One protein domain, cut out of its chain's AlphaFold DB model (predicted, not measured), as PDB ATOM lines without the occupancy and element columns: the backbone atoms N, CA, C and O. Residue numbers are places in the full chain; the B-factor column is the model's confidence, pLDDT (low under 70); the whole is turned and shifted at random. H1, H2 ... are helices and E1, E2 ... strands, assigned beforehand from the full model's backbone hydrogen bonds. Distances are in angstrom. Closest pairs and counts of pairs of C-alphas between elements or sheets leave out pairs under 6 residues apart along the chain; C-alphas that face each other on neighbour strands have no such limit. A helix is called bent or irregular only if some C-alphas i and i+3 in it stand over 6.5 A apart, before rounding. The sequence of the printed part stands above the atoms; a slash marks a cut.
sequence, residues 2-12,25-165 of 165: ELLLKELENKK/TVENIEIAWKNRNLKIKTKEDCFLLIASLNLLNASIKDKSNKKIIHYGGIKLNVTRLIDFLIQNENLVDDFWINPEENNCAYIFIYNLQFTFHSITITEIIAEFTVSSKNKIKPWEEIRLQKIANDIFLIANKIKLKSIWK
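This is residues 2 to 12 and 25 to 165 of the 165 residues of an uncharacterized protein of Flavobacterium xueshanense (UniProt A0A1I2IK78). A small sheet of three strands, E1, E2 and E3, has H3 and H5 over one face, and H7, which only grazes the sheet with its residues 144 to 151, packs along H3, with H1 alongside H7. H3 is the core helix, with H2 crossing it; H6 packs by E1's edge of the sheet, and short H4 lies farthest from the middle. The printed part has 152 residues, with named elements in the order H1 H2 H3 H4 H5 E1 E2 E3 H6 H7: seven helices and three strands, mostly helix. The sheet's order is E1, E2, E3, all antiparallel. The whole is compact and rounded, with a radius of gyration of the C-alphas of 14.8 A and spans of 39 by 37 by 29 A.

E1, residues 94 to 98, E2, residues 104 to 109, and E3, residues 112 to 116, form a meander, each strand the antiparallel neighbour of the one before. In the hairpin of E1 and E2, N 106 and O 96 are 2.8 A apart, within hydrogen-bond range; in that of E2 and E3, N 114 and O 107 are 2.8 A apart. H3, residues 43 to 59, H5, residues 72 to 87, and H6, residues 123 to 130, make two layers with the sheet, helices on one face of it. H3 is over E2 and E3 at a height over the sheet of 9.5 A, slantwise to the strands. H5 has a height of 10.0 A and stands at 59.9 degrees to E1 on the local plane, only just slantwise. H3 and H5 touch at a shallow tilt of 28 degrees, opposite ways, with residues 53 to 57 of H3 and 74 to 78 of H5 alone; the closest C-alphas are those of Leu 53 and Ile 74, 6.5 A apart. H5 touches H6 with residues 82 to 86 alone, the C-alphas of Asp 83 and Ile 125 being closest at 6.4 A. H3, the hub, also touches H7, residues 144 to 163, closest at the C-alphas of Leu 55 and Ala 148, 4.8 A, and H2, residues 26 to 35, closest at those of Ala 32 and Ser 52, 4.5 A. H7 only grazes the sheet, with residues 144 to 151. H1, residues 2 to 12, touches H7 at a shallow tilt of 9 degrees, opposite ways, closest at the C-alphas of Leu 4 and Ile 154, 6.6 A. H4, residues 63 to 67, touches no helix. Every O i to N i+4 pair is within hydrogen-bond range in H1, H2, H3 and H6; the count is 10 of 12 in H5, 14 of 16 in H7 and 0 of 1 in H4, where 1 of 2 O i to N i+3 pairs is.

H1 begins at C-alpha 2, (31.774, 14.507, 49.956). From first to last C-alpha, H3 measures 24.1 A, H5 23.2 A and H7 26.1 A; E2, the longest strand, measures 16.2 A. H7 has a kink of 46 degrees near residue 151 and ends at C-alpha 163, (25.361, 11.079, 35.770). H4 and H7 are irregular: C-alphas 64 and 67 are 7.0 A apart, and C-alphas 146 and 149 are 8.2 A apart.

The two C-alphas farthest apart, those of Ser 64 and Ser 132, are 43.2 A from each other. Residues 13 to 24 are not printed, and C-alphas 12 and 25 are 20.2 A apart across the cut. The link from H6 to H7, residues 131 to 143, is long. The mean pLDDT of the printed part is 92.9, and residue 165 alone is under 70.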
ATOM      1  N   GLU A   2      31.094  14.473  48.654       89.62
ATOM      2  CA  GLU A   2      31.774  14.507  49.956       89.62
ATOM      3  C   GLU A   2      31.262  13.495  50.999       89.62
ATOM      4  O   GLU A   2      32.055  12.726  51.529       89.62
ATOM      5  N   LEU A   3      29.942  13.393  51.216       91.75
ATOM      6  CA  LEU A   3      29.377  12.414  52.160       91.75
ATOM      7  C   LEU A   3      29.757  10.956  51.834       91.75
ATOM      8  O   LEU A   3      30.034  10.184  52.744       91.75
ATOM      9  N   LEU A   4      29.797  10.585  50.548       91.44
ATOM     10  CA  LEU A   4      30.163   9.228  50.118       91.44
ATOM     11  C   LEU A   4      31.670   8.984  50.264       91.44
ATOM     12  O   LEU A   4      32.072   7.880  50.604       91.44
ATOM     13  N   LEU A   5      32.498  10.011  50.056       90.50
ATOM     14  CA  LEU A   5      33.941   9.916  50.293       90.50
ATOM     15  C   LEU A   5      34.249   9.760  51.789       90.50
ATOM     16  O   LEU A   5      35.074   8.935  52.163       90.50
ATOM     17  N   LYS A   6      33.516  10.467  52.657       91.38
ATOM     18  CA  LYS A   6      33.597  10.273  54.113       91.38
ATOM     19  C   LYS A   6      33.137   8.873  54.531       91.38
ATOM     20  O   LYS A   6      33.715   8.277  55.433       91.38
ATOM     21  N   GLU A   7      32.113   8.334  53.869       92.25
ATOM     22  CA  GLU A   7      31.678   6.949  54.075       92.25
ATOM     23  C   GLU A   7      32.782   5.949  53.687       92.25
ATOM     24  O   GLU A   7      33.057   5.043  54.472       92.25
ATOM     25  N   LEU A   8      33.465   6.136  52.546       90.94
ATOM     26  CA  LEU A   8      34.616   5.305  52.148       90.94
ATOM     27  C   LEU A   8      35.736   5.342  53.185       90.94
ATOM     28  O   LEU A   8      36.253   4.289  53.551       90.94
ATOM     29  N   GLU A   9      36.071   6.528  53.689       90.94
ATOM     30  CA  GLU A   9      37.109   6.698  54.705       90.94
ATOM     31  C   GLU A   9      36.771   5.939  55.992       90.94
ATOM     32  O   GLU A   9      37.575   5.171  56.521       90.94
ATOM     33  N   ASN A  10      35.528   6.062  56.460       90.56
ATOM     34  CA  ASN A  10      35.061   5.308  57.620       90.56
ATOM     35  C   ASN A  10      35.155   3.791  57.390       90.56
ATOM     36  O   ASN A  10      35.526   3.055  58.304       90.56
ATOM     37  N   LYS A  11      34.847   3.312  56.175       90.75
ATOM     38  CA  LYS A  11      34.985   1.890  55.824       90.75
ATOM     39  C   LYS A  11      36.450   1.453  55.800       90.75
ATOM     40  O   LYS A  11      36.757   0.407  56.367       90.75
ATOM     41  N   LYS A  12      37.347   2.252  55.212       90.69
ATOM     42  CA  LYS A  12      38.803   2.016  55.209       90.69
ATOM     43  C   LYS A  12      39.320   1.790  56.633       90.69
ATOM     44  O   LYS A  12      39.963   0.773  56.889       90.69
ATOM     45  N   THR A  25      26.465 -10.238  48.073       88.88
ATOM     46  CA  THR A  25      25.301 -10.875  47.444       88.88
ATOM     47  C   THR A  25      25.663 -11.377  46.048       88.88
ATOM     48  O   THR A  25      26.527 -10.810  45.374       88.88
ATOM     49  N   VAL A  26      24.976 -12.428  45.593       89.38
ATOM     50  CA  VAL A  26      25.101 -12.933  44.214       89.38
ATOM     51  C   VAL A  26      24.818 -11.817  43.205       89.38
ATOM     52  O   VAL A  26      25.592 -11.625  42.273       89.38
ATOM     53  N   GLU A  27      23.781 -11.017  43.452       93.50
ATOM     54  CA  GLU A  27      23.422  -9.863  42.622       93.50
ATOM     55  C   GLU A  27      24.581  -8.860  42.477       93.50
ATOM     56  O   GLU A  27      24.940  -8.480  41.363       93.50
ATOM     57  N   ASN A  28      25.239  -8.482  43.580       95.06
ATOM     58  CA  ASN A  28      26.373  -7.555  43.524       95.06
ATOM     59  C   ASN A  28      27.553  -8.143  42.740       95.06
ATOM     60  O   ASN A  28      28.219  -7.420  41.998       95.06
ATOM     61  N   ILE A  29      27.801  -9.450  42.872       94.31
ATOM     62  CA  ILE A  29      28.846 -10.150  42.114       94.31
ATOM     63  C   ILE A  29      28.516 -10.143  40.619       94.31
ATOM     64  O   ILE A  29      29.401  -9.874  39.809       94.31
ATOM     65  N   GLU A  30      27.264 -10.387  40.233       94.44
ATOM     66  CA  GLU A  30      26.833 -10.350  38.833       94.44
ATOM     67  C   GLU A  30      26.943  -8.950  38.221       94.44
ATOM     68  O   GLU A  30      27.401  -8.803  37.083       94.44
ATOM     69  N   ILE A  31      26.568  -7.907  38.968       95.88
ATOM     70  CA  ILE A  31      26.719  -6.518  38.515       95.88
ATOM     71  C   ILE A  31      28.206  -6.169  38.380       95.88
ATOM     72  O   ILE A  31      28.620  -5.668  37.333       95.88
ATOM     73  N   ALA A  32      29.033  -6.489  39.379       96.81
ATOM     74  CA  ALA A  32      30.481  -6.288  39.303       96.81
ATOM     75  C   ALA A  32      31.101  -7.054  38.127       96.81
ATOM     76  O   ALA A  32      31.970  -6.534  37.423       96.81
ATOM     77  N   TRP A  33      30.613  -8.267  37.857       95.69
ATOM     78  CA  TRP A  33      31.025  -9.047  36.701       95.69
ATOM     79  C   TRP A  33      30.703  -8.302  35.410       95.69
ATOM     80  O   TRP A  33      31.601  -8.130  34.590       95.69
ATOM     81  N   LYS A  34      29.483  -7.792  35.221       94.56
ATOM     82  CA  LYS A  34      29.129  -6.978  34.040       94.56
ATOM     83  C   LYS A  34      30.017  -5.730  33.920       94.56
ATOM     84  O   LYS A  34      30.537  -5.457  32.837       94.56
ATOM     85  N   ASN A  35      30.278  -5.049  35.034       96.19
ATOM     86  CA  ASN A  35      31.088  -3.830  35.089       96.19
ATOM     87  C   ASN A  35      32.571  -4.041  34.761       96.19
ATOM     88  O   ASN A  35      33.250  -3.069  34.447       96.19
ATOM     89  N   ARG A  36      33.100  -5.273  34.765       94.06
ATOM     90  CA  ARG A  36      34.523  -5.528  34.455       94.06
ATOM     91  C   ARG A  36      34.957  -5.043  33.062       94.06
ATOM     92  O   ARG A  36      36.146  -4.857  32.828       94.06
ATOM     93  N   ASN A  37      34.007  -4.862  32.142       91.19
ATOM     94  CA  ASN A  37      34.234  -4.356  30.781       91.19
ATOM     95  C   ASN A  37      33.735  -2.914  30.591       91.19
ATOM     96  O   ASN A  37      33.505  -2.484  29.461       91.19
ATOM     97  N   LEU A  38      33.501  -2.183  31.682       94.19
ATOM     98  CA  LEU A  38      33.007  -0.816  31.629       94.19
ATOM     99  C   LEU A  38      33.990   0.077  30.860       94.19
ATOM    100  O   LEU A  38      35.194   0.069  31.111       94.19
ATOM    101  N   LYS A  39      33.464   0.860  29.910       94.69
ATOM    102  CA  LYS A  39      34.258   1.840  29.166       94.69
ATOM    103  C   LYS A  39      34.554   3.032  30.070       94.69
ATOM    104  O   LYS A  39      33.638   3.766  30.431       94.69
ATOM    105  N   ILE A  40      35.827   3.234  30.388       95.88
ATOM    106  CA  ILE A  40      36.266   4.311  31.272       95.88
ATOM    107  C   ILE A  40      36.248   5.639  30.510       95.88
ATOM    108  O   ILE A  40      36.916   5.776  29.486       95.88
ATOM    109  N   LYS A  41      35.464   6.608  30.993       94.31
ATOM    110  CA  LYS A  41      35.473   7.996  30.501       94.31
ATOM    111  C   LYS A  41      35.778   8.998  31.608       94.31
ATOM    112  O   LYS A  41      36.294  10.072  31.322       94.31
ATOM    113  N   THR A  42      35.443   8.662  32.850       95.88
ATOM    114  CA  THR A  42      35.658   9.524  34.016       95.88
ATOM    115  C   THR A  42      36.385   8.790  35.141       95.88
ATOM    116  O   THR A  42      36.511   7.562  35.141       95.88
ATOM    117  N   LYS A  43      36.842   9.543  36.143       96.25
ATOM    118  CA  LYS A  43      37.426   8.981  37.367       96.25
ATOM    119  C   LYS A  43      36.434   8.086  38.121       96.25
ATOM    120  O   LYS A  43      36.823   7.069  38.682       96.25
ATOM    121  N   GLU A  44      35.139   8.401  38.090       96.69
ATOM    122  CA  GLU A  44      34.081   7.568  38.677       96.69
ATOM    123  C   GLU A  44      33.876   6.254  37.918       96.69
ATOM    124  O   GLU A  44      33.627   5.231  38.553       96.69
ATOM    125  N   ASP A  45      34.007   6.259  36.586       97.00
ATOM    126  CA  ASP A  45      34.021   5.019  35.798       97.00
ATOM    127  C   ASP A  45      35.194   4.130  36.206       97.00
ATOM    128  O   ASP A  45      35.025   2.932  36.444       97.00
ATOM    129  N   CYS A  46      36.379   4.737  36.312       97.44
ATOM    130  CA  CYS A  46      37.591   4.046  36.723       97.44
ATOM    131  C   CYS A  46      37.425   3.451  38.128       97.44
ATOM    132  O   CYS A  46      37.664   2.259  38.334       97.44
ATOM    133  N   PHE A  47      36.909   4.243  39.073       98.12
ATOM    134  CA  PHE A  47      36.650   3.791  40.436       98.12
ATOM    135  C   PHE A  47      35.657   2.628  40.492       98.12
ATOM    136  O   PHE A  47      35.915   1.637  41.175       98.12
ATOM    137  N   LEU A  48      34.544   2.710  39.755       98.38
ATOM    138  CA  LEU A  48      33.554   1.635  39.709       98.38
ATOM    139  C   LEU A  48      34.149   0.341  39.142       98.38
ATOM    140  O   LEU A  48      33.883  -0.738  39.678       98.38
ATOM    141  N   LEU A  49      34.976   0.433  38.098       98.12
ATOM    142  CA  LEU A  49      35.673  -0.723  37.541       98.12
ATOM    143  C   LEU A  49      36.656  -1.335  38.552       98.12
ATOM    144  O   LEU A  49      36.606  -2.543  38.786       98.12
ATOM    145  N   ILE A  50      37.502  -0.522  39.197       98.06
ATOM    146  CA  ILE A  50      38.466  -0.979  40.214       98.06
ATOM    147  C   ILE A  50      37.744  -1.658  41.384       98.06
ATOM    148  O   ILE A  50      38.100  -2.773  41.773       98.06
ATOM    149  N   ALA A  51      36.689  -1.027  41.908       98.12
ATOM    150  CA  ALA A  51      35.877  -1.580  42.987       98.12
ATOM    151  C   ALA A  51      35.212  -2.905  42.582       98.12
ATOM    152  O   ALA A  51      35.184  -3.851  43.372       98.12
ATOM    153  N   SER A  52      34.742  -3.007  41.333       97.75
ATOM    154  CA  SER A  52      34.189  -4.248  40.779       97.75
ATOM    155  C   SER A  52      35.248  -5.351  40.730       97.75
ATOM    156  O   SER A  52      35.013  -6.447  41.232       97.75
ATOM    157  N   LEU A  53      36.444  -5.069  40.205       96.88
ATOM    158  CA  LEU A  53      37.544  -6.038  40.154       96.88
ATOM    159  C   LEU A  53      37.993  -6.478  41.557       96.88
ATOM    160  O   LEU A  53      38.254  -7.664  41.767       96.88
ATOM    161  N   ASN A  54      38.022  -5.565  42.534       96.56
ATOM    162  CA  ASN A  54      38.312  -5.894  43.932       96.56
ATOM    163  C   ASN A  54      37.250  -6.830  44.534       96.56
ATOM    164  O   ASN A  54      37.599  -7.837  45.154       96.56
ATOM    165  N   LEU A  55      35.960  -6.551  44.307       96.06
ATOM    166  CA  LEU A  55      34.861  -7.414  44.748       96.06
ATOM    167  C   LEU A  55      34.939  -8.807  44.117       96.06
ATOM    168  O   LEU A  55      34.802  -9.813  44.818       96.06
ATOM    169  N   LEU A  56      35.218  -8.883  42.817       95.06
ATOM    170  CA  LEU A  56      35.383 -10.146  42.100       95.06
ATOM    171  C   LEU A  56      36.576 -10.947  42.637       95.06
ATOM    172  O   LEU A  56      36.437 -12.136  42.931       95.06
ATOM    173  N   ASN A  57      37.723 -10.296  42.847       92.31
ATOM    174  CA  ASN A  57      38.915 -10.928  43.414       92.31
ATOM    175  C   ASN A  57      38.685 -11.410  44.858       92.31
ATOM    176  O   ASN A  57      39.160 -12.472  45.260       92.31
ATOM    177  N   ALA A  58      37.901 -10.669  45.639       91.62
ATOM    178  CA  ALA A  58      37.513 -11.093  46.975       91.62
ATOM    179  C   ALA A  58      36.527 -12.277  46.946       91.62
ATOM    180  O   ALA A  58      36.461 -13.034  47.914       91.62
ATOM    181  N   SER A  59      35.719 -12.419  45.893       91.31
ATOM    182  CA  SER A  59      34.609 -13.386  45.825       91.31
ATOM    183  C   SER A  59      34.967 -14.690  45.117       91.31
ATOM    184  O   SER A  59      34.342 -15.712  45.386       91.31
ATOM    185  N   ILE A  60      36.011 -14.705  44.282       87.06
ATOM    186  CA  ILE A  60      36.432 -15.903  43.534       87.06
ATOM    187  C   ILE A  60      36.997 -17.028  44.409       87.06
ATOM    188  O   ILE A  60      37.079 -18.179  43.977       87.06
ATOM    189  N   LYS A  61      37.383 -16.708  45.648       80.19
ATOM    190  CA  LYS A  61      37.829 -17.701  46.633       80.19
ATOM    191  C   LYS A  61      36.678 -18.573  47.141       80.19
ATOM    192  O   LYS A  61      36.925 -19.689  47.587       80.19
ATOM    193  N   ASP A  62      35.440 -18.095  47.036       82.06
ATOM    194  CA  ASP A  62      34.261 -18.889  47.350       82.06
ATOM    195  C   ASP A  62      33.888 -19.776  46.153       82.06
ATOM    196  O   ASP A  62      33.648 -19.310  45.034       82.06
ATOM    197  N   LYS A  63      33.840 -21.090  46.399       76.19
ATOM    198  CA  LYS A  63      33.513 -22.099  45.388       76.19
ATOM    199  C   LYS A  63      32.099 -21.918  44.827       76.19
ATOM    200  O   LYS A  63      31.895 -22.272  43.666       76.19
ATOM    201  N   SER A  64      31.163 -21.362  45.602       80.94
ATOM    202  CA  SER A  64      29.780 -21.114  45.169       80.94
ATOM    203  C   SER A  64      29.710 -20.160  43.966       80.94
ATOM    204  O   SER A  64      28.881 -20.337  43.074       80.94
ATOM    205  N   ASN A  65      30.669 -19.234  43.864       81.75
ATOM    206  CA  ASN A  65      30.701 -18.195  42.838       81.75
ATOM    207  C   ASN A  65      31.359 -18.638  41.524       81.75
ATOM    208  O   ASN A  65      31.258 -17.928  40.525       81.75
ATOM    209  N   LYS A  66      31.995 -19.817  41.470       77.31
ATOM    210  CA  LYS A  66      32.694 -20.301  40.260       77.31
ATOM    211  C   LYS A  66      31.780 -20.497  39.045       77.31
ATOM    212  O   LYS A  66      32.274 -20.545  37.923       77.31
ATOM    213  N   LYS A  67      30.464 -20.617  39.258       78.31
ATOM    214  CA  LYS A  67      29.462 -20.668  38.178       78.31
ATOM    215  C   LYS A  67      29.215 -19.303  37.528       78.31
ATOM    216  O   LYS A  67      28.759 -19.250  36.395       78.31
ATOM    217  N   ILE A  68      29.513 -18.221  38.247       79.06
ATOM    218  CA  ILE A  68      29.262 -16.836  37.831       79.06
ATOM    219  C   ILE A  68      30.554 -16.216  37.291       79.06
ATOM    220  O   ILE A  68      30.549 -15.537  36.265       79.06
ATOM    221  N   ILE A  69      31.674 -16.459  37.980       85.62
ATOM    222  CA  ILE A  69      32.943 -15.768  37.743       85.62
ATOM    223  C   ILE A  69      34.095 -16.757  37.564       85.62
ATOM    224  O   ILE A  69      34.146 -17.808  38.202       85.62
ATOM    225  N   HIS A  70      35.060 -16.395  36.720       83.50
ATOM    226  CA  HIS A  70      36.270 -17.181  36.484       83.50
ATOM    227  C   HIS A  70      37.523 -16.303  36.495       83.50
ATOM    228  O   HIS A  70      37.493 -15.124  36.144       83.50
ATOM    229  N   TYR A  71      38.647 -16.898  36.891       78.62
ATOM    230  CA  TYR A  71      39.858 -16.159  37.250       78.62
ATOM    231  C   TYR A  71      40.500 -15.439  36.061       78.62
ATOM    232  O   TYR A  71      40.915 -14.285  36.186       78.62
ATOM    233  N   GLY A  72      40.499 -16.077  34.885       78.75
ATOM    234  CA  GLY A  72      40.995 -15.468  33.647       78.75
ATOM    235  C   GLY A  72      40.274 -14.163  33.290       78.75
ATOM    236  O   GLY A  72      40.916 -13.200  32.884       78.75
ATOM    237  N   GLY A  73      38.963 -14.092  33.546       80.00
ATOM    238  CA  GLY A  73      38.139 -12.909  33.295       80.00
ATOM    239  C   GLY A  73      38.325 -11.778  34.310       80.00
ATOM    240  O   GLY A  73      37.777 -10.704  34.112       80.00
ATOM    241  N   ILE A  74      39.078 -11.993  35.392       88.69
ATOM    242  CA  ILE A  74      39.480 -10.925  36.319       88.69
ATOM    243  C   ILE A  74      40.878 -10.437  35.935       88.69
ATOM    244  O   ILE A  74      41.072  -9.245  35.712       88.69
ATOM    245  N   LYS A  75      41.842 -11.358  35.792       88.62
ATOM    246  CA  LYS A  75      43.243 -11.028  35.479       88.62
ATOM    247  C   LYS A  75      43.410 -10.250  34.178       88.62
ATOM    248  O   LYS A  75      44.152  -9.269  34.141       88.62
ATOM    249  N   LEU A  76      42.711 -10.668  33.123       91.19
ATOM    250  CA  LEU A  76      42.777  -9.982  31.835       91.19
ATOM    251  C   LEU A  76      42.245  -8.547  31.942       91.19
ATOM    252  O   LEU A  76      42.818  -7.627  31.367       91.19
ATOM    253  N   ASN A  77      41.176  -8.343  32.712       94.81
ATOM    254  CA  ASN A  77      40.569  -7.030  32.909       94.81
ATOM    255  C   ASN A  77      41.414  -6.118  33.808       94.81
ATOM    256  O   ASN A  77      41.479  -4.924  33.538       94.81
ATOM    257  N   VAL A  78      42.116  -6.667  34.805       95.44
ATOM    258  CA  VAL A  78      43.135  -5.920  35.563       95.44
ATOM    259  C   VAL A  78      44.260  -5.469  34.634       95.44
ATOM    260  O   VAL A  78      44.585  -4.292  34.621       95.44
ATOM    261  N   THR A  79      44.811  -6.370  33.818       94.38
ATOM    262  CA  THR A  79      45.909  -6.031  32.890       94.38
ATOM    263  C   THR A  79      45.501  -4.901  31.940       94.38
ATOM    264  O   THR A  79      46.183  -3.887  31.860       94.38
ATOM    265  N   ARG A  80      44.318  -5.016  31.319       95.31
ATOM    266  CA  ARG A  80      43.757  -3.973  30.442       95.31
ATOM    267  C   ARG A  80      43.546  -2.638  31.152       95.31
ATOM    268  O   ARG A  80      43.729  -1.593  30.537       95.31
ATOM    269  N   LEU A  81      43.129  -2.665  32.418       96.88
ATOM    270  CA  LEU A  81      43.007  -1.456  33.226       96.88
ATOM    271  C   LEU A  81      44.379  -0.800  33.421       96.88
ATOM    272  O   LEU A  81      44.486   0.405  33.234       96.88
ATOM    273  N   ILE A  82      45.417  -1.569  33.756       97.06
ATOM    274  CA  ILE A  82      46.770  -1.029  33.950       97.06
ATOM    275  C   ILE A  82      47.325  -0.435  32.650       97.06
ATOM    276  O   ILE A  82      47.761   0.714  32.668       97.06
ATOM    277  N   ASP A  83      47.231  -1.151  31.523       96.19
ATOM    278  CA  ASP A  83      47.629  -0.624  30.205       96.19
ATOM    279  C   ASP A  83      46.941   0.714  29.897       96.19
ATOM    280  O   ASP A  83      47.555   1.649  29.379       96.19
ATOM    281  N   PHE A  84      45.650   0.807  30.224       96.56
ATOM    282  CA  PHE A  84      44.861   2.014  30.024       96.56
ATOM    283  C   PHE A  84      45.291   3.152  30.961       96.56
ATOM    284  O   PHE A  84      45.379   4.292  30.509       96.56
ATOM    285  N   LEU A  85      45.588   2.871  32.233       97.06
ATOM    286  CA  LEU A  85      46.043   3.876  33.201       97.06
ATOM    287  C   LEU A  85      47.422   4.446  32.855       97.06
ATOM    288  O   LEU A  85      47.607   5.652  32.987       97.06
ATOM    289  N   ILE A  86      48.340   3.628  32.328       96.50
ATOM    290  CA  ILE A  86      49.650   4.091  31.826       96.50
ATOM    291  C   ILE A  86      49.490   5.169  30.747       96.50
ATOM    292  O   ILE A  86      50.298   6.089  30.651       96.50
ATOM    293  N   GLN A  87      48.417   5.093  29.962       94.62
ATOM    294  CA  GLN A  87      48.107   6.057  28.905       94.62
ATOM    295  C   GLN A  87      47.188   7.203  29.372       94.62
ATOM    296  O   GLN A  87      47.013   8.174  28.641       94.62
ATOM    297  N   ASN A  88      46.581   7.099  30.563       94.88
ATOM    298  CA  ASN A  88      45.547   8.010  31.075       94.88
ATOM    299  C   ASN A  88      45.734   8.271  32.584       94.88
ATOM    300  O   ASN A  88      44.836   8.025  33.395       94.88
ATOM    301  N   GLU A  89      46.917   8.759  32.963       85.00
ATOM    302  CA  GLU A  89      47.374   8.851  34.361       85.00
ATOM    303  C   GLU A  89      46.462   9.723  35.263       85.00
ATOM    304  O   GLU A  89      46.444   9.554  36.478       85.00
ATOM    305  N   ASN A  90      45.641  10.616  34.695       91.31
ATOM    306  CA  ASN A  90      44.760  11.536  35.431       91.31
ATOM    307  C   ASN A  90      43.443  10.916  35.947       91.31
ATOM    308  O   ASN A  90      42.638  11.609  36.576       91.31
ATOM    309  N   LEU A  91      43.183   9.638  35.659       95.62
ATOM    310  CA  LEU A  91      41.946   8.954  36.059       95.62
ATOM    311  C   LEU A  91      42.014   8.310  37.445       95.62
ATOM    312  O   LEU A  91      40.989   7.854  37.953       95.62
ATOM    313  N   VAL A  92      43.188   8.305  38.066       97.19
ATOM    314  CA  VAL A  92      43.420   7.867  39.445       97.19
ATOM    315  C   VAL A  92      44.256   8.920  40.175       97.19
ATOM    316  O   VAL A  92      44.710   9.882  39.562       97.19
ATOM    317  N   ASP A  93      44.377   8.806  41.496       96.12
ATOM    318  CA  ASP A  93      45.225   9.720  42.275       96.12
ATOM    319  C   ASP A  93      46.706   9.354  42.132       96.12
ATOM    320  O   ASP A  93      47.560  10.237  42.115       96.12
ATOM    321  N   ASP A  94      46.998   8.056  42.024       96.50
ATOM    322  CA  ASP A  94      48.331   7.526  41.761       96.50
ATOM    323  C   ASP A  94      48.253   6.049  41.343       96.50
ATOM    324  O   ASP A  94      47.265   5.368  41.638       96.50
ATOM    325  N   PHE A  95      49.295   5.521  40.704       97.44
ATOM    326  CA  PHE A  95      49.473   4.079  40.544       97.44
ATOM    327  C   PHE A  95      50.941   3.720  40.281       97.44
ATOM    328  O   PHE A  95      51.712   4.502  39.731       97.44
ATOM    329  N   TRP A  96      51.321   2.505  40.663       97.62
ATOM    330  CA  TRP A  96      52.640   1.946  40.376       97.62
ATOM    331  C   TRP A  96      52.564   0.426  40.293       97.62
ATOM    332  O   TRP A  96      51.574  -0.202  40.681       97.62
ATOM    333  N   ILE A  97      53.631  -0.173  39.784       97.75
ATOM    334  CA  ILE A  97      53.779  -1.619  39.671       97.75
ATOM    335  C   ILE A  97      55.079  -1.994  40.366       97.75
ATOM    336  O   ILE A  97      56.126  -1.421  40.071       97.75
ATOM    337  N   ASN A  98      55.009  -2.952  41.286       96.62
ATOM    338  CA  ASN A  98      56.184  -3.537  41.913       96.62
ATOM    339  C   ASN A  98      56.462  -4.920  41.291       96.62
ATOM    340  O   ASN A  98      55.722  -5.870  41.582       96.62
ATOM    341  N   PRO A  99      57.494  -5.055  40.433       94.00
ATOM    342  CA  PRO A  99      57.870  -6.337  39.843       94.00
ATOM    343  C   PRO A  99      58.341  -7.365  40.881       94.00
ATOM    344  O   PRO A  99      58.080  -8.556  40.717       94.00
ATOM    345  N   GLU A 100      58.976  -6.914  41.969       93.50
ATOM    346  CA  GLU A 100      59.509  -7.779  43.031       93.50
ATOM    347  C   GLU A 100      58.387  -8.437  43.851       93.50
ATOM    348  O   GLU A 100      58.502  -9.585  44.272       93.50
ATOM    349  N   GLU A 101      57.243  -7.762  43.977       93.62
ATOM    350  CA  GLU A 101      56.031  -8.266  44.637       93.62
ATOM    351  C   GLU A 101      55.133  -9.038  43.657       93.62
ATOM    352  O   GLU A 101      53.925  -8.811  43.558       93.62
ATOM    353  N   ASN A 102      55.723  -9.958  42.883       92.62
ATOM    354  CA  ASN A 102      55.007 -10.796  41.913       92.62
ATOM    355  C   ASN A 102      54.155  -9.962  40.934       92.62
ATOM    356  O   ASN A 102      52.963 -10.232  40.729       92.62
ATOM    357  N   ASN A 103      54.767  -8.919  40.359       93.88
ATOM    358  CA  ASN A 103      54.107  -7.958  39.474       93.88
ATOM    359  C   ASN A 103      52.810  -7.404  40.091       93.88
ATOM    360  O   ASN A 103      51.728  -7.505  39.502       93.88
ATOM    361  N   CYS A 104      52.887  -6.885  41.317       96.06
ATOM    362  CA  CYS A 104      51.727  -6.313  41.988       96.06
ATOM    363  C   CYS A 104      51.483  -4.886  41.495       96.06
ATOM    364  O   CYS A 104      52.339  -4.013  41.637       96.06
ATOM    365  N   ALA A 105      50.293  -4.645  40.946       97.06
ATOM    366  CA  ALA A 105      49.809  -3.304  40.659       97.06
ATOM    367  C   ALA A 105      49.160  -2.697  41.903       97.06
ATOM    368  O   ALA A 105      48.293  -3.318  42.528       97.06
ATOM    369  N   TYR A 106      49.535  -1.460  42.200       97.81
ATOM    370  CA  TYR A 106      48.961  -0.629  43.246       97.81
ATOM    371  C   TYR A 106      48.250   0.539  42.583       97.81
ATOM    372  O   TYR A 106      48.841   1.237  41.764       97.81
ATOM    373  N   ILE A 107      46.981   0.745  42.922       97.81
ATOM    374  CA  ILE A 107      46.165   1.827  42.367       97.81
ATOM    375  C   ILE A 107      45.577   2.621  43.523       97.81
ATOM    376  O   ILE A 107      44.847   2.063  44.345       97.81
ATOM    377  N   PHE A 108      45.878   3.913  43.576       97.38
ATOM    378  CA  PHE A 108      45.375   4.828  44.587       97.38
ATOM    379  C   PHE A 108      44.257   5.693  44.006       97.38
ATOM    380  O   PHE A 108      44.446   6.395  43.012       97.38
ATOM    381  N   ILE A 109      43.068   5.625  44.601       97.44
ATOM    382  CA  ILE A 109      41.909   6.406  44.165       97.44
ATOM    383  C   ILE A 109      40.952   6.659  45.332       97.44
ATOM    384  O   ILE A 109      40.589   5.733  46.054       97.44
ATOM    385  N   TYR A 110      40.520   7.909  45.511       95.56
ATOM    386  CA  TYR A 110      39.603   8.323  46.584       95.56
ATOM    387  C   TYR A 110      40.068   7.869  47.977       95.56
ATOM    388  O   TYR A 110      39.283   7.354  48.771       95.56
ATOM    389  N   ASN A 111      41.361   8.064  48.251       93.50
ATOM    390  CA  ASN A 111      42.037   7.662  49.487       93.50
ATOM    391  C   ASN A 111      42.062   6.144  49.756       93.50
ATOM    392  O   ASN A 111      42.302   5.716  50.885       93.50
ATOM    393  N   LEU A 112      41.823   5.312  48.744       96.44
ATOM    394  CA  LEU A 112      41.899   3.857  48.842       96.44
ATOM    395  C   LEU A 112      43.039   3.330  47.978       96.44
ATOM    396  O   LEU A 112      43.111   3.643  46.790       96.44
ATOM    397  N   GLN A 113      43.876   2.470  48.557       97.00
ATOM    398  CA  GLN A 113      44.907   1.744  47.827       97.00
ATOM    399  C   GLN A 113      44.440   0.321  47.499       97.00
ATOM    400  O   GLN A 113      44.312  -0.540  48.371       97.00
ATOM    401  N   PHE A 114      44.193   0.060  46.220       97.31
ATOM    402  CA  PHE A 114      43.870  -1.266  45.706       97.31
ATOM    403  C   PHE A 114      45.134  -1.987  45.252       97.31
ATOM    404  O   PHE A 114      46.040  -1.371  44.698       97.31
ATOM    405  N   THR A 115      45.157  -3.306  45.437       95.94
ATOM    406  CA  THR A 115      46.286  -4.158  45.046       95.94
ATOM    407  C   THR A 115      45.820  -5.314  44.172       95.94
ATOM    408  O   THR A 115      44.912  -6.059  44.567       95.94
ATOM    409  N   PHE A 116      46.493  -5.538  43.047       95.31
ATOM    410  CA  PHE A 116      46.258  -6.685  42.173       95.31
ATOM    411  C   PHE A 116      47.573  -7.400  41.878       95.31
ATOM    412  O   PHE A 116      48.455  -6.847  41.234       95.31
ATOM    413  N   HIS A 117      47.690  -8.639  42.352       92.25
ATOM    414  CA  HIS A 117      48.909  -9.437  42.221       92.25
ATOM    415  C   HIS A 117      48.905 -10.237  40.918       92.25
ATOM    416  O   HIS A 117      47.838 -10.623  40.421       92.25
ATOM    417  N   SER A 118      50.101 -10.570  40.429       91.25
ATOM    418  CA  SER A 118      50.302 -11.392  39.235       91.25
ATOM    419  C   SER A 118      49.595 -10.827  38.003       91.25
ATOM    420  O   SER A 118      48.897 -11.575  37.298       91.25
ATOM    421  N   ILE A 119      49.718  -9.515  37.775       93.44
ATOM    422  CA  ILE A 119      49.256  -8.913  36.522       93.44
ATOM    423  C   ILE A 119      50.085  -9.475  35.364       93.44
ATOM    424  O   ILE A 119      51.258  -9.819  35.530       93.44
ATOM    425  N   THR A 120      49.469  -9.594  34.192       94.25
ATOM    426  CA  THR A 120      50.201 -10.003  32.995       94.25
ATOM    427  C   THR A 120      51.056  -8.833  32.521       94.25
ATOM    428  O   THR A 120      50.559  -7.715  32.419       94.25
ATOM    429  N   ILE A 121      52.328  -9.087  32.222       94.75
ATOM    430  CA  ILE A 121      53.245  -8.067  31.709       94.75
ATOM    431  C   ILE A 121      53.083  -7.979  30.191       94.75
ATOM    432  O   ILE A 121      53.446  -8.902  29.464       94.75
ATOM    433  N   THR A 122      52.486  -6.885  29.731       96.19
ATOM    434  CA  THR A 122      52.477  -6.461  28.326       96.19
ATOM    435  C   THR A 122      53.746  -5.667  28.018       96.19
ATOM    436  O   THR A 122      54.483  -5.297  28.929       96.19
ATOM    437  N   GLU A 123      53.997  -5.368  26.744       96.56
ATOM    438  CA  GLU A 123      55.095  -4.479  26.336       96.56
ATOM    439  C   GLU A 123      54.977  -3.094  26.999       96.56
ATOM    440  O   GLU A 123      55.920  -2.634  27.633       96.56
ATOM    441  N   ILE A 124      53.773  -2.506  26.989       96.69
ATOM    442  CA  ILE A 124      53.477  -1.211  27.629       96.69
ATOM    443  C   ILE A 124      53.776  -1.253  29.135       96.69
ATOM    444  O   ILE A 124      54.388  -0.335  29.683       96.69
ATOM    445  N   ILE A 125      53.359  -2.322  29.823       96.81
ATOM    446  CA  ILE A 125      53.633  -2.492  31.254       96.81
ATOM    447  C   ILE A 125      55.133  -2.679  31.501       96.81
ATOM    448  O   ILE A 125      55.665  -2.072  32.431       96.81
ATOM    449  N   ALA A 126      55.821  -3.485  30.690       96.94
ATOM    450  CA  ALA A 126      57.256  -3.711  30.822       96.94
ATOM    451  C   ALA A 126      58.035  -2.392  30.700       96.94
ATOM    452  O   ALA A 126      58.825  -2.060  31.586       96.94
ATOM    453  N   GLU A 127      57.746  -1.595  29.672       97.44
ATOM    454  CA  GLU A 127      58.345  -0.273  29.478       97.44
ATOM    455  C   GLU A 127      58.055   0.668  30.649       97.44
ATOM    456  O   GLU A 127      58.964   1.317  31.172       97.44
ATOM    457  N   PHE A 128      56.802   0.710  31.115       97.38
ATOM    458  CA  PHE A 128      56.431   1.530  32.262       97.38
ATOM    459  C   PHE A 128      57.218   1.137  33.516       97.38
ATOM    460  O   PHE A 128      57.746   2.023  34.187       97.38
ATOM    461  N   THR A 129      57.349  -0.163  33.813       96.81
ATOM    462  CA  THR A 129      57.981  -0.645  35.056       96.81
ATOM    463  C   THR A 129      59.437  -0.223  35.225       96.81
ATOM    464  O   THR A 129      59.852   0.013  36.359       96.81
ATOM    465  N   VAL A 130      60.188  -0.086  34.127       96.56
ATOM    466  CA  VAL A 130      61.595   0.359  34.133       96.56
ATOM    467  C   VAL A 130      61.755   1.867  33.910       96.56
ATOM    468  O   VAL A 130      62.864   2.394  33.965       96.56
ATOM    469  N   SER A 131      60.659   2.577  33.642       96.88
ATOM    470  CA  SER A 131      60.674   4.018  33.407       96.88
ATOM    471  C   SER A 131      60.752   4.815  34.712       96.88
ATOM    472  O   SER A 131      60.302   4.380  35.771       96.88
ATOM    473  N   SER A 132      61.214   6.064  34.621       96.12
ATOM    474  CA  SER A 132      61.215   7.009  35.749       96.12
ATOM    475  C   SER A 132      59.813   7.409  36.240       96.12
ATOM    476  O   SER A 132      59.688   8.058  37.283       96.12
ATOM    477  N   LYS A 133      58.755   7.036  35.505       95.56
ATOM    478  CA  LYS A 133      57.361   7.270  35.897       95.56
ATOM    479  C   LYS A 133      56.866   6.267  36.939       95.56
ATOM    480  O   LYS A 133      56.030   6.636  37.759       95.56
ATOM    481  N   ASN A 134      57.387   5.038  36.951       97.31
ATOM    482  CA  ASN A 134      56.985   4.011  37.911       97.31
ATOM    483  C   ASN A 134      57.633   4.257  39.281       97.31
ATOM    484  O   ASN A 134      58.667   3.689  39.629       97.31
ATOM    485  N   LYS A 135      57.025   5.143  40.071       96.69
ATOM    486  CA  LYS A 135      57.500   5.492  41.414       96.69
ATOM    487  C   LYS A 135      56.914   4.526  42.438       96.69
ATOM    488  O   LYS A 135      55.828   4.763  42.959       96.69
ATOM    489  N   ILE A 136      57.643   3.450  42.728       96.69
ATOM    490  CA  ILE A 136      57.231   2.453  43.724       96.69
ATOM    491  C   ILE A 136      57.105   3.111  45.104       96.69
ATOM    492  O   ILE A 136      58.019   3.794  45.570       96.69
ATOM    493  N   LYS A 137      55.963   2.888  45.760       95.50
ATOM    494  CA  LYS A 137      55.665   3.373  47.114       95.50
ATOM    495  C   LYS A 137      55.282   2.212  48.041       95.50
ATOM    496  O   LYS A 137      54.844   1.167  47.550       95.50
ATOM    497  N   PRO A 138      55.410   2.389  49.369       92.19
ATOM    498  CA  PRO A 138      54.962   1.393  50.334       92.19
ATOM    499  C   PRO A 138      53.467   1.069  50.209       92.19
ATOM    500  O   PRO A 138      52.637   1.922  49.879       92.19
ATOM    501  N   TRP A 139      53.125  -0.182  50.504       91.31
ATOM    502  CA  TRP A 139      51.742  -0.600  50.702       91.31
ATOM    503  C   TRP A 139      51.213  -0.018  52.024       91.31
ATOM    504  O   TRP A 139      51.920  -0.028  53.023       91.31
ATOM    505  N   GLU A 140      49.969   0.460  52.051       91.31
ATOM    506  CA  GLU A 140      49.291   0.984  53.248       91.31
ATOM    507  C   GLU A 140      48.927  -0.119  54.255       91.31
ATOM    508  O   GLU A 140      48.404   0.175  55.324       91.31
ATOM    509  N   GLU A 141      49.142  -1.391  53.907       90.31
ATOM    510  CA  GLU A 141      48.833  -2.554  54.752       90.31
ATOM    511  C   GLU A 141      47.338  -2.699  55.100       90.31
ATOM    512  O   GLU A 141      46.946  -3.363  56.065       90.31
ATOM    513  N   ILE A 142      46.461  -2.118  54.275       89.69
ATOM    514  CA  ILE A 142      45.007  -2.196  54.442       89.69
ATOM    515  C   ILE A 142      44.417  -3.215  53.469       89.69
ATOM    516  O   ILE A 142      44.493  -3.087  52.245       89.69
ATOM    517  N   ARG A 143      43.764  -4.244  54.018       90.12
ATOM    518  CA  ARG A 143      43.153  -5.325  53.226       90.12
ATOM    519  C   ARG A 143      41.713  -5.001  52.833       90.12
ATOM    520  O   ARG A 143      40.757  -5.492  53.440       90.12
ATOM    521  N   LEU A 144      41.550  -4.231  51.757       93.50
ATOM    522  CA  LEU A 144      40.238  -3.803  51.247       93.50
ATOM    523  C   LEU A 144      39.323  -4.955  50.790       93.50
ATOM    524  O   LEU A 144      38.116  -4.757  50.656       93.50
ATOM    525  N   GLN A 145      39.838  -6.173  50.581       90.88
ATOM    526  CA  GLN A 145      39.004  -7.325  50.212       90.88
ATOM    527  C   GLN A 145      37.977  -7.683  51.301       90.88
ATOM    528  O   GLN A 145      36.929  -8.241  50.972       90.88
ATOM    529  N   LYS A 146      38.250  -7.349  52.575       90.81
ATOM    530  CA  LYS A 146      37.330  -7.579  53.705       90.81
ATOM    531  C   LYS A 146      36.050  -6.740  53.610       90.81
ATOM    532  O   LYS A 146      35.006  -7.190  54.068       90.81
ATOM    533  N   ILE A 147      36.129  -5.575  52.972       93.56
ATOM    534  CA  ILE A 147      35.033  -4.606  52.807       93.56
ATOM    535  C   ILE A 147      34.679  -4.377  51.330       93.56
ATOM    536  O   ILE A 147      34.114  -3.349  50.960       93.56
ATOM    537  N   ALA A 148      35.036  -5.319  50.451       95.06
ATOM    538  CA  ALA A 148      34.922  -5.122  49.009       95.06
ATOM    539  C   ALA A 148      33.478  -4.871  48.543       95.06
ATOM    540  O   ALA A 148      33.267  -4.127  47.587       95.06
ATOM    541  N   ASN A 149      32.494  -5.464  49.228       95.38
ATOM    542  CA  ASN A 149      31.076  -5.261  48.937       95.38
ATOM    543  C   ASN A 149      30.643  -3.814  49.221       95.38
ATOM    544  O   ASN A 149      30.040  -3.178  48.360       95.38
ATOM    545  N   ASP A 150      31.003  -3.273  50.386       95.38
ATOM    546  CA  ASP A 150      30.678  -1.892  50.753       95.38
ATOM    547  C   ASP A 150      31.343  -0.883  49.813       95.38
ATOM    548  O   ASP A 150      30.680   0.036  49.327       95.38
ATOM    549  N   ILE A 151      32.626  -1.086  49.491       97.12
ATOM    550  CA  ILE A 151      33.347  -0.238  48.529       97.12
ATOM    551  C   ILE A 151      32.625  -0.243  47.178       97.12
ATOM    552  O   ILE A 151      32.399   0.818  46.602       97.12
ATOM    553  N   PHE A 152      32.230  -1.420  46.682       97.94
ATOM    554  CA  PHE A 152      31.499  -1.549  45.422       97.94
ATOM    555  C   PHE A 152      30.154  -0.810  45.445       97.94
ATOM    556  O   PHE A 152      29.851  -0.052  44.521       97.94
ATOM    557  N   LEU A 153      29.364  -0.967  46.511       96.94
ATOM    558  CA  LEU A 153      28.080  -0.279  46.653       96.94
ATOM    559  C   LEU A 153      28.250   1.244  46.679       96.94
ATOM    560  O   LEU A 153      27.480   1.965  46.040       96.94
ATOM    561  N   ILE A 154      29.266   1.747  47.384       96.81
ATOM    562  CA  ILE A 154      29.558   3.182  47.434       96.81
ATOM    563  C   ILE A 154      30.048   3.683  46.070       96.81
ATOM    564  O   ILE A 154      29.566   4.716  45.604       96.81
ATOM    565  N   ALA A 155      30.917   2.937  45.382       97.44
ATOM    566  CA  ALA A 155      31.359   3.264  44.027       97.44
ATOM    567  C   ALA A 155      30.179   3.365  43.048       97.44
ATOM    568  O   ALA A 155      30.093   4.318  42.273       97.44
ATOM    569  N   ASN A 156      29.215   2.443  43.141       96.25
ATOM    570  CA  ASN A 156      28.008   2.479  42.321       96.25
ATOM    571  C   ASN A 156      27.153   3.727  42.616       96.25
ATOM    572  O   ASN A 156      26.719   4.419  41.695       96.25
ATOM    573  N   LYS A 157      26.976   4.090  43.896       96.12
ATOM    574  CA  LYS A 157      26.286   5.335  44.293       96.12
ATOM    575  C   LYS A 157      27.004   6.586  43.774       96.12
ATOM    576  O   LYS A 157      26.338   7.531  43.348       96.12
ATOM    577  N   ILE A 158      28.339   6.611  43.817       95.25
ATOM    578  CA  ILE A 158      29.159   7.707  43.278       95.25
ATOM    579  C   ILE A 158      28.916   7.844  41.774       95.25
ATOM    580  O   ILE A 158      28.588   8.944  41.321       95.25
ATOM    581  N   LYS A 159      28.988   6.735  41.028       94.25
ATOM    582  CA  LYS A 159      28.772   6.735  39.579       94.25
ATOM    583  C   LYS A 159      27.362   7.180  39.199       94.25
ATOM    584  O   LYS A 159      27.203   7.986  38.291       94.25
ATOM    585  N   LEU A 160      26.337   6.707  39.907       92.19
ATOM    586  CA  LEU A 160      24.962   7.142  39.664       92.19
ATOM    587  C   LEU A 160      24.809   8.648  39.895       92.19
ATOM    588  O   LEU A 160      24.244   9.338  39.055       92.19
ATOM    589  N   LYS A 161      25.365   9.189  40.986       90.44
ATOM    590  CA  LYS A 161      25.297  10.633  41.265       90.44
ATOM    591  C   LYS A 161      26.059  11.490  40.258       90.44
ATOM    592  O   LYS A 161      25.690  12.646  40.093       90.44
ATOM    593  N   SER A 162      27.112  10.977  39.624       86.94
ATOM    594  CA  SER A 162      27.876  11.743  38.632       86.94
ATOM    595  C   SER A 162      27.161  11.860  37.283       86.94
ATOM    596  O   SER A 162      27.540  12.705  36.490       86.94
ATOM    597  N   ILE A 163      26.167  11.010  37.003       81.75
ATOM    598  CA  ILE A 163      25.361  11.079  35.770       81.75
ATOM    599  C   ILE A 163      24.367  12.249  35.822       81.75
ATOM    600  O   ILE A 163      24.023  12.806  34.787       81.75
ATOM    601  N   TRP A 164      23.918  12.619  37.023       71.75
ATOM    602  CA  TRP A 164      22.892  13.644  37.254       71.75
ATOM    603  C   TRP A 164      23.464  14.986  37.736       71.75
ATOM    604  O   TRP A 164      22.745  15.776  38.347       71.75
ATOM    605  N   LYS A 165      24.763  15.216  37.529       58.91
ATOM    606  CA  LYS A 165      25.449  16.487  37.783       58.91
ATOM    607  C   LYS A 165      25.749  17.173  36.464       58.91
ATOM    608  O   LYS A 165      25.654  18.416  36.453       58.91
TER     609      LYS A 165